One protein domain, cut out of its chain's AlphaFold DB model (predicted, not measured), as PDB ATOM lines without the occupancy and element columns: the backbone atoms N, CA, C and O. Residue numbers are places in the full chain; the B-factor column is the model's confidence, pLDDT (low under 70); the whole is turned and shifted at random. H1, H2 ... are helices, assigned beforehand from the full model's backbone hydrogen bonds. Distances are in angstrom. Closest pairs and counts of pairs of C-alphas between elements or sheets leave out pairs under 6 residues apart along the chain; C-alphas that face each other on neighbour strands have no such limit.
ATOM      1  N   SER A  27      26.647 -47.349 -41.777       56.75
ATOM      2  CA  SER A  27      27.934 -46.691 -42.000       56.75
ATOM      3  C   SER A  27      27.828 -45.279 -41.410       56.75
ATOM      4  O   SER A  27      26.808 -44.614 -41.587       56.75
ATOM      5  N   LEU A  28      28.836 -44.837 -40.647       59.12
ATOM      6  CA  LEU A  28      28.804 -43.519 -39.991       59.12
ATOM      7  C   LEU A  28      28.450 -42.400 -40.997       59.12
ATOM      8  O   LEU A  28      27.710 -41.487 -40.655       59.12
ATOM      9  N   SER A  29      28.871 -42.549 -42.259       73.94
ATOM     10  CA  SER A  29      28.520 -41.658 -43.371       73.94
ATOM     11  C   SER A  29      27.053 -41.734 -43.815       73.94
ATOM     12  O   SER A  29      26.470 -40.708 -44.159       73.94
ATOM     13  N   GLY A  30      26.443 -42.925 -43.826       87.12
ATOM     14  CA  GLY A  30      25.049 -43.107 -44.240       87.12
ATOM     15  C   GLY A  30      24.057 -42.553 -43.217       87.12
ATOM     16  O   GLY A  30      23.063 -41.938 -43.592       87.12
ATOM     17  N   GLY A  31      24.357 -42.699 -41.921       93.50
ATOM     18  CA  GLY A  31      23.538 -42.134 -40.844       93.50
ATOM     19  C   GLY A  31      23.525 -40.603 -40.833       93.50
ATOM     20  O   GLY A  31      22.459 -39.999 -40.731       93.50
ATOM     21  N   GLU A  32      24.689 -39.967 -40.990       95.69
ATOM     22  CA  GLU A  32      24.789 -38.503 -41.103       95.69
ATOM     23  C   GLU A  32      24.060 -37.984 -42.351       95.69
ATOM     24  O   GLU A  32      23.274 -37.042 -42.251       95.69
ATOM     25  N   SER A  33      24.229 -38.661 -43.494       96.88
ATOM     26  CA  SER A  33      23.536 -38.308 -44.743       96.88
ATOM     27  C   SER A  33      22.015 -38.433 -44.617       96.88
ATOM     28  O   SER A  33      21.289 -37.602 -45.157       96.88
ATOM     29  N   LEU A  34      21.511 -39.432 -43.879       98.12
ATOM     30  CA  LEU A  34      20.075 -39.587 -43.621       98.12
ATOM     31  C   LEU A  34      19.517 -38.427 -42.786       98.12
ATOM     32  O   LEU A  34      18.436 -37.920 -43.080       98.12
ATOM     33  N   ILE A  35      20.254 -37.989 -41.760       98.25
ATOM     34  CA  ILE A  35      19.868 -36.836 -40.934       98.25
ATOM     35  C   ILE A  35      19.842 -35.559 -41.786       98.25
ATOM     36  O   ILE A  35      18.892 -34.784 -41.687       98.25
ATOM     37  N   GLU A  36      20.850 -35.351 -42.638       97.88
ATOM     38  CA  GLU A  36      20.913 -34.195 -43.539       97.88
ATOM     39  C   GLU A  36      19.776 -34.212 -44.569       97.88
ATOM     40  O   GLU A  36      19.062 -33.217 -44.712       97.88
ATOM     41  N   PHE A  37      19.536 -35.358 -45.216       98.19
ATOM     42  CA  PHE A  37      18.433 -35.543 -46.159       98.19
ATOM     43  C   PHE A  37      17.077 -35.245 -45.507       98.19
ATOM     44  O   PHE A  37      16.294 -34.455 -46.041       98.19
ATOM     45  N   ALA A  38      16.823 -35.804 -44.318       98.38
ATOM     46  CA  ALA A  38      15.609 -35.544 -43.548       98.38
ATOM     47  C   ALA A  38      15.464 -34.063 -43.169       98.38
ATOM     48  O   ALA A  38      14.356 -33.517 -43.182       98.38
ATOM     49  N   GLY A  39      16.573 -33.394 -42.849       98.12
ATOM     50  CA  GLY A  39      16.611 -31.958 -42.585       98.12
ATOM     51  C   GLY A  39      16.176 -31.140 -43.794       98.12
ATOM     52  O   GLY A  39      15.296 -30.290 -43.666       98.12
ATOM     53  N   GLU A  40      16.724 -31.423 -44.973       97.31
ATOM     54  CA  GLU A  40      16.379 -30.685 -46.190       97.31
ATOM     55  C   GLU A  40      14.905 -30.846 -46.579       97.31
ATOM     56  O   GLU A  40      14.225 -29.842 -46.805       97.31
ATOM     57  N   ILE A  41      14.378 -32.075 -46.600       97.06
ATOM     58  CA  ILE A  41      12.993 -32.322 -47.045       97.06
ATOM     59  C   ILE A  41      11.941 -31.911 -46.005       97.06
ATOM     60  O   ILE A  41      10.822 -31.555 -46.363       97.06
ATOM     61  N   SER A  42      12.281 -31.901 -44.712       97.38
ATOM     62  CA  SER A  42      11.350 -31.474 -43.656       97.38
ATOM     63  C   SER A  42      11.356 -29.963 -43.394       97.38
ATOM     64  O   SER A  42      10.526 -29.472 -42.617       97.38
ATOM     65  N   GLY A  43      12.284 -29.217 -44.009       95.94
ATOM     66  CA  GLY A  43      12.523 -27.808 -43.696       95.94
ATOM     67  C   GLY A  43      13.143 -27.614 -42.310       95.94
ATOM     68  O   GLY A  43      12.719 -26.739 -41.559       95.94
ATOM     69  N   GLN A  44      14.117 -28.458 -41.962       97.62
ATOM     70  CA  GLN A  44      14.842 -28.470 -40.687       97.62
ATOM     71  C   GLN A  44      13.915 -28.677 -39.475       97.62
ATOM     72  O   GLN A  44      14.088 -28.072 -38.413       97.62
ATOM     73  N   ASN A  45      12.900 -29.536 -39.621       98.31
ATOM     74  CA  ASN A  45      11.960 -29.808 -38.540       98.31
ATOM     75  C   ASN A  45      12.651 -30.574 -37.397       98.31
ATOM     76  O   ASN A  45      13.080 -31.716 -37.561       98.31
ATOM     77  N   ALA A  46      12.720 -29.959 -36.215       98.31
ATOM     78  CA  ALA A  46      13.441 -30.514 -35.070       98.31
ATOM     79  C   ALA A  46      12.895 -31.870 -34.587       98.31
ATOM     80  O   ALA A  46      13.673 -32.712 -34.136       98.31
ATOM     81  N   ASP A  47      11.582 -32.101 -34.687       98.25
ATOM     82  CA  ASP A  47      10.989 -33.373 -34.273       98.25
ATOM     83  C   ASP A  47      11.339 -34.489 -35.258       98.25
ATOM     84  O   ASP A  47      11.714 -35.569 -34.808       98.25
ATOM     85  N   VAL A  48      11.286 -34.221 -36.570       98.62
ATOM     86  CA  VAL A  48      11.743 -35.168 -37.605       98.62
ATOM     87  C   VAL A  48      13.200 -35.541 -37.342       98.62
ATOM     88  O   VAL A  48      13.518 -36.711 -37.148       98.62
ATOM     89  N   LEU A  49      14.079 -34.540 -37.229       98.62
ATOM     90  CA  LEU A  49      15.510 -34.751 -37.000       98.62
ATOM     91  C   LEU A  49      15.784 -35.568 -35.734       98.62
ATOM     92  O   LEU A  49      16.635 -36.455 -35.747       98.62
ATOM     93  N   LYS A  50      15.041 -35.319 -34.651       98.38
ATOM     94  CA  LYS A  50      15.170 -36.077 -33.402       98.38
ATOM     95  C   LYS A  50      14.802 -37.554 -33.575       98.38
ATOM     96  O   LYS A  50      15.444 -38.402 -32.958       98.38
ATOM     97  N   GLN A  51      13.781 -37.868 -34.371       98.25
ATOM     98  CA  GLN A  51      13.393 -39.256 -34.643       98.25
ATOM     99  C   GLN A  51      14.453 -39.980 -35.469       98.25
ATOM    100  O   GLN A  51      14.898 -41.058 -35.078       98.25
ATOM    101  N   ILE A  52      14.938 -39.341 -36.536       98.38
ATOM    102  CA  ILE A  52      16.000 -39.901 -37.378       98.38
ATOM    103  C   ILE A  52      17.287 -40.105 -36.574       98.38
ATOM    104  O   ILE A  52      17.908 -41.162 -36.651       98.38
ATOM    105  N   GLN A  53      17.665 -39.135 -35.738       98.25
ATOM    106  CA  GLN A  53      18.820 -39.267 -34.847       98.25
ATOM    107  C   GLN A  53      18.657 -40.420 -33.855       98.25
ATOM    108  O   GLN A  53      19.635 -41.108 -33.573       98.25
ATOM    109  N   LEU A  54      17.450 -40.650 -33.324       98.19
ATOM    110  CA  LEU A  54      17.200 -41.793 -32.448       98.19
ATOM    111  C   LEU A  54      17.451 -43.108 -33.192       98.19
ATOM    112  O   LEU A  54      18.205 -43.932 -32.691       98.19
ATOM    113  N   PHE A  55      16.900 -43.263 -34.395       97.94
ATOM    114  CA  PHE A  55      17.123 -44.450 -35.222       97.94
ATOM    115  C   PHE A  55      18.604 -44.664 -35.572       97.94
ATOM    116  O   PHE A  55      19.123 -45.767 -35.414       97.94
ATOM    117  N   VAL A  56      19.304 -43.610 -36.002       97.25
ATOM    118  CA  VAL A  56      20.728 -43.687 -36.374       97.25
ATOM    119  C   VAL A  56      21.603 -44.076 -35.178       97.25
ATOM    120  O   VAL A  56      22.547 -44.852 -35.335       97.25
ATOM    121  N   ASN A  57      21.292 -43.562 -33.986       96.94
ATOM    122  CA  ASN A  57      22.085 -43.811 -32.783       96.94
ATOM    123  C   ASN A  57      21.743 -45.144 -32.102       96.94
ATOM    124  O   ASN A  57      22.644 -45.816 -31.595       96.94
ATOM    125  N   ASP A  58      20.460 -45.512 -32.070       97.12
ATOM    126  CA  ASP A  58      19.950 -46.711 -31.407       97.12
ATOM    127  C   ASP A  58      18.634 -47.192 -32.050       97.12
ATOM    128  O   ASP A  58      17.529 -46.823 -31.648       97.12
ATOM    129  N   GLN A  59      18.755 -48.064 -33.056       96.31
ATOM    130  CA  GLN A  59      17.605 -48.646 -33.760       96.31
ATOM    131  C   GLN A  59      16.674 -49.435 -32.835       96.31
ATOM    132  O   GLN A  59      15.468 -49.476 -33.067       96.31
ATOM    133  N   LYS A  60      17.213 -50.060 -31.782       97.44
ATOM    134  CA  LYS A  60      16.406 -50.844 -30.847       97.44
ATOM    135  C   LYS A  60      15.543 -49.929 -29.990       97.44
ATOM    136  O   LYS A  60      14.362 -50.209 -29.814       97.44
ATOM    137  N   GLU A  61      16.125 -48.851 -29.472       98.00
ATOM    138  CA  GLU A  61      15.368 -47.845 -28.727       98.00
ATOM    139  C   GLU A  61      14.330 -47.158 -29.622       98.00
ATOM    140  O   GLU A  61      13.205 -46.932 -29.184       98.00
ATOM    141  N   TYR A  62      14.667 -46.878 -30.889       98.00
ATOM    142  CA  TYR A  62      13.687 -46.394 -31.864       98.00
ATOM    143  C   TYR A  62      12.515 -47.372 -32.008       98.00
ATOM    144  O   TYR A  62      11.370 -46.976 -31.810       98.00
ATOM    145  N   PHE A  63      12.801 -48.644 -32.299       98.06
ATOM    146  CA  PHE A  63      11.778 -49.666 -32.511       98.06
ATOM    147  C   PHE A  63      10.861 -49.813 -31.292       98.06
ATOM    148  O   PHE A  63       9.649 -49.752 -31.434       98.06
ATOM    149  N   LEU A  64      11.425 -49.916 -30.083       98.00
ATOM    150  CA  LEU A  64      10.640 -50.022 -28.846       98.00
ATOM    151  C   LEU A  64       9.774 -48.785 -28.587       98.00
ATOM    152  O   LEU A  64       8.688 -48.887 -28.027       98.00
ATOM    153  N   LYS A  65      10.260 -47.600 -28.962       98.12
ATOM    154  CA  LYS A  65       9.527 -46.352 -28.758       98.12
ATOM    155  C   LYS A  65       8.331 -46.205 -29.704       98.12
ATOM    156  O   LYS A  65       7.357 -45.563 -29.315       98.12
ATOM    157  N   TYR A  66       8.423 -46.751 -30.914       97.56
ATOM    158  CA  TYR A  66       7.416 -46.635 -31.977       97.56
ATOM    159  C   TYR A  66       6.748 -47.980 -32.318       97.56
ATOM    160  O   TYR A  66       6.181 -48.127 -33.394       97.56
ATOM    161  N   GLU A  67       6.809 -48.956 -31.408       96.69
ATOM    162  CA  GLU A  67       6.386 -50.344 -31.645       96.69
ATOM    163  C   GLU A  67       4.938 -50.447 -32.145       96.69
ATOM    164  O   GLU A  67       4.685 -51.123 -33.137       96.69
ATOM    165  N   ASP A  68       3.999 -49.732 -31.517       96.69
ATOM    166  CA  ASP A  68       2.577 -49.777 -31.888       96.69
ATOM    167  C   ASP A  68       2.312 -49.228 -33.303       96.69
ATOM    168  O   ASP A  68       1.469 -49.766 -34.027       96.69
ATOM    169  N   ASP A  69       3.019 -48.166 -33.700       96.06
ATOM    170  CA  ASP A  69       2.883 -47.544 -35.022       96.06
ATOM    171  C   ASP A  69       3.523 -48.436 -36.098       96.06
ATOM    172  O   ASP A  69       2.922 -48.702 -37.139       96.06
ATOM    173  N   LEU A  70       4.711 -48.981 -35.809       96.44
ATOM    174  CA  LEU A  70       5.420 -49.924 -36.678       96.44
ATOM    175  C   LEU A  70       4.619 -51.215 -36.887       96.44
ATOM    176  O   LEU A  70       4.477 -51.679 -38.019       96.44
ATOM    177  N   TYR A  71       4.008 -51.747 -35.827       95.81
ATOM    178  CA  TYR A  71       3.147 -52.925 -35.913       95.81
ATOM    179  C   TYR A  71       1.928 -52.680 -36.816       95.81
ATOM    180  O   TYR A  71       1.556 -53.547 -37.605       95.81
ATOM    181  N   GLN A  72       1.326 -51.486 -36.773       93.38
ATOM    182  CA  GLN A  72       0.222 -51.122 -37.675       93.38
ATOM    183  C   GLN A  72       0.649 -51.038 -39.146       93.38
ATOM    184  O   GLN A  72      -0.180 -51.274 -40.028       93.38
ATOM    185  N   ARG A  73       1.930 -50.758 -39.417       90.44
ATOM    186  CA  ARG A  73       2.530 -50.832 -40.760       90.44
ATOM    187  C   ARG A  73       2.908 -52.255 -41.183       90.44
ATOM    188  O   ARG A  73       3.312 -52.451 -42.323       90.44
ATOM    189  N   GLY A  74       2.780 -53.239 -40.292       93.50
ATOM    190  CA  GLY A  74       3.207 -54.617 -40.534       93.50
ATOM    191  C   GLY A  74       4.703 -54.854 -40.321       93.50
ATOM    192  O   GLY A  74       5.222 -55.840 -40.833       93.50
ATOM    193  N   VAL A  75       5.389 -53.968 -39.589       95.31
ATOM    194  CA  VAL A  75       6.782 -54.155 -39.160       95.31
ATOM    195  C   VAL A  75       6.769 -54.786 -37.770       95.31
ATOM    196  O   VAL A  75       6.488 -54.121 -36.771       95.31
ATOM    197  N   GLU A  76       7.061 -56.080 -37.693       94.62
ATOM    198  CA  GLU A  76       6.967 -56.868 -36.456       94.62
ATOM    199  C   GLU A  76       8.324 -57.042 -35.757       94.62
ATOM    200  O   GLU A  76       8.393 -57.479 -34.604       94.62
ATOM    201  N   SER A  77       9.424 -56.705 -36.436       95.94
ATOM    202  CA  SER A  77      10.773 -56.878 -35.902       95.94
ATOM    203  C   SER A  77      11.757 -55.798 -36.363       95.94
ATOM    204  O   SER A  77      11.567 -55.133 -37.377       95.94
ATOM    205  N   ILE A  78      12.856 -55.636 -35.617       94.81
ATOM    206  CA  ILE A  78      13.927 -54.678 -35.954       94.81
ATOM    207  C   ILE A  78      14.564 -55.002 -37.314       94.81
ATOM    208  O   ILE A  78      14.997 -54.089 -38.007       94.81
ATOM    209  N   ASP A  79      14.613 -56.277 -37.706       94.00
ATOM    210  CA  ASP A  79      15.230 -56.701 -38.968       94.00
ATOM    211  C   ASP A  79      14.400 -56.286 -40.202       94.00
ATOM    212  O   ASP A  79      14.930 -56.229 -41.309       94.00
ATOM    213  N   GLU A  80      13.116 -55.967 -40.012       94.56
ATOM    214  CA  GLU A  80      12.212 -55.428 -41.038       94.56
ATOM    215  C   GLU A  80      12.247 -53.892 -41.106       94.56
ATOM    216  O   GLU A  80      11.693 -53.295 -42.028       94.56
ATOM    217  N   LEU A  81      12.897 -53.229 -40.142       95.06
ATOM    218  CA  LEU A  81      12.942 -51.774 -40.063       95.06
ATOM    219  C   LEU A  81      13.920 -51.199 -41.099       95.06
ATOM    220  O   LEU A  81      15.140 -51.349 -40.985       95.06
ATOM    221  N   THR A  82      13.390 -50.482 -42.087       95.94
ATOM    222  CA  THR A  82      14.180 -49.823 -43.137       95.94
ATOM    223  C   THR A  82      14.358 -48.327 -42.873       95.94
ATOM    224  O   THR A  82      13.652 -47.723 -42.060       95.94
ATOM    225  N   ARG A  83      15.318 -47.699 -43.567       97.25
ATOM    226  CA  ARG A  83      15.539 -46.245 -43.465       97.25
ATOM    227  C   ARG A  83      14.366 -45.469 -44.054       97.25
ATOM    228  O   ARG A  83      14.013 -44.421 -43.522       97.25
ATOM    229  N   GLU A  84      13.776 -45.992 -45.122       98.00
ATOM    230  CA  GLU A  84      12.604 -45.445 -45.790       98.00
ATOM    231  C   GLU A  84      11.407 -45.395 -44.844       98.00
ATOM    232  O   GLU A  84      10.856 -44.315 -44.667       98.00
ATOM    233  N   ILE A  85      11.075 -46.503 -44.166       97.38
ATOM    234  CA  ILE A  85       9.951 -46.560 -43.213       97.38
ATOM    235  C   ILE A  85      10.137 -45.518 -42.107       97.38
ATOM    236  O   ILE A  85       9.257 -44.697 -41.859       97.38
ATOM    237  N   VAL A  86      11.321 -45.491 -41.490       97.94
ATOM    238  CA  VAL A  86      11.655 -44.532 -40.425       97.94
ATOM    239  C   VAL A  86      11.527 -43.087 -40.906       97.94
ATOM    240  O   VAL A  86      11.009 -42.226 -40.191       97.94
ATOM    241  N   LEU A  87      12.017 -42.804 -42.112       98.62
ATOM    242  CA  LEU A  87      11.964 -41.471 -42.690       98.62
ATOM    243  C   LEU A  87      10.529 -41.047 -43.000       98.62
ATOM    244  O   LEU A  87      10.131 -39.937 -42.644       98.62
ATOM    245  N   ILE A  88       9.759 -41.927 -43.634       98.38
ATOM    246  CA  ILE A  88       8.360 -41.701 -43.988       98.38
ATOM    247  C   ILE A  88       7.542 -41.435 -42.725       98.38
ATOM    248  O   ILE A  88       6.887 -40.395 -42.655       98.38
ATOM    249  N   ASP A  89       7.646 -42.281 -41.700       97.62
ATOM    250  CA  ASP A  89       6.891 -42.125 -40.450       97.62
ATOM    251  C   ASP A  89       7.220 -40.807 -39.740       97.62
ATOM    252  O   ASP A  89       6.320 -40.069 -39.317       97.62
ATOM    253  N   ALA A  90       8.507 -40.450 -39.678       98.31
ATOM    254  CA  ALA A  90       8.937 -39.195 -39.078       98.31
ATOM    255  C   ALA A  90       8.355 -37.975 -39.815       98.31
ATOM    256  O   ALA A  90       7.903 -37.020 -39.170       98.31
ATOM    257  N   LEU A  91       8.338 -37.996 -41.153       98.50
ATOM    258  CA  LEU A  91       7.777 -36.922 -41.980       98.50
ATOM    259  C   LEU A  91       6.248 -36.864 -41.896       98.50
ATOM    260  O   LEU A  91       5.689 -35.768 -41.775       98.50
ATOM    261  N   MET A  92       5.577 -38.017 -41.925       97.19
ATOM    262  CA  MET A  92       4.118 -38.137 -41.823       97.19
ATOM    263  C   MET A  92       3.617 -37.549 -40.509       97.19
ATOM    264  O   MET A  92       2.718 -36.709 -40.514       97.19
ATOM    265  N   ALA A  93       4.274 -37.871 -39.389       96.31
ATOM    266  CA  ALA A  93       3.931 -37.344 -38.066       96.31
ATOM    267  C   ALA A  93       4.003 -35.803 -37.962       96.31
ATOM    268  O   ALA A  93       3.587 -35.221 -36.952       96.31
ATOM    269  N   LYS A  94       4.575 -35.128 -38.969       97.12
ATOM    270  CA  LYS A  94       4.736 -33.669 -39.038       97.12
ATOM    271  C   LYS A  94       4.176 -33.052 -40.320       97.12
ATOM    272  O   LYS A  94       4.475 -31.884 -40.580       97.12
ATOM    273  N   ASN A  95       3.360 -33.788 -41.080       96.12
ATOM    274  CA  ASN A  95       2.761 -33.340 -42.344       96.12
ATOM    275  C   ASN A  95       3.817 -32.787 -43.325       96.12
ATOM    276  O   ASN A  95       3.657 -31.702 -43.884       96.12
ATOM    277  N   LYS A  96       4.950 -33.488 -43.459       97.88
ATOM    278  CA  LYS A  96       6.061 -33.134 -44.367       97.88
ATOM    279  C   LYS A  96       6.144 -34.016 -45.614       97.88
ATOM    280  O   LYS A  96       7.083 -33.890 -46.390       97.88
ATOM    281  N   ILE A  97       5.169 -34.893 -45.790       98.25
ATOM    282  CA  ILE A  97       5.029 -35.827 -46.903       98.25
ATOM    283  C   ILE A  97       3.530 -36.065 -47.124       98.25
ATOM    284  O   ILE A  97       2.752 -35.952 -46.172       98.25
TER     285      ILE A  97
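What this domain is: This is residues 27 to 97 of the 206 residues of an uncharacterized protein of Halomonas venusta (UniProt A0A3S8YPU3). Three helices, H1, H2 and H5, stand together as a small up-and-down bundle, their centres making a triangle that is loosest between H1 and H5. The two short helices H3 and H4 follow H2 out to the side of the bundle away from H1, and the stretch of residues 73 to 82 leads back from H4 to H5. The printed part has 71 residues with five named helices, H1 to H5 in order along the chain, and no named strand; the class is all helix. It is compact, with a radius of gyration of the C-alphas of 11.4 A, and it spans 30 by 28 by 16 A.

How they stand to each other: Begin with H1, residues 28 to 42, and look across to H2, residues 46 to 57: they touch and form a helical hairpin, at a shallow tilt of 17 degrees, opposite ways. Their closest C-alphas, those of Gly 31 and Val 56, are 5.5 A apart. H2 is the hub, touching three other helices. With its residues 51 to 55 alone it touches H3, residues 59 to 65, at a steep tilt of 52 degrees; the closest C-alphas, of Phe 55 and Tyr 62, are 5.2 A apart. Next comes H4, residues 67 to 72, which is close to H3 but not clearly touching it: the closest C-alphas, of Phe 63 and Leu 70, are 7.6 A apart, and the two lines are about perpendicular, at 82 degrees. H4 is apart from H1 and H2. Go on to H5, residues 83 to 92, which is apart from H3 and H4. It touches H2 at a shallow tilt of 20 degrees, opposite ways, with the closest C-alphas, of Val 48 and Ala 90, 5.1 A apart. H5 is close to H1 but not clearly touching it; they run the same way, and the closest C-alphas, of Ser 42 and Leu 91, are 6.7 A apart. In H1, H2, H3, H4 and H5 every O i to N i+4 pair is within hydrogen-bond range.

Where its parts are: Find C-alpha 28 at (28.804, -43.519, -39.991); from there H1 runs 21.5 A to C-alpha 42. H2 begins at C-alpha 46, at (13.441, -30.514, -35.070), and measures 16.0 A. H3 and H4 are short. H5 measures 14.1 A and ends at C-alpha 92, at (4.118, -38.137, -41.823).

The domain as a whole: The two C-alphas farthest apart, those of Gly 43 and Glu 76, are 30.5 A apart. The printed part has no cut. The links H1 to H2, H2 to H3 and H3 to H4 are tight, and H4 to H5 is short, with 10 residues. Mean pLDDT of the printed part is 95.4; look for low confidence, under 70, at residues 27 to 28, of which 28 belongs to H1.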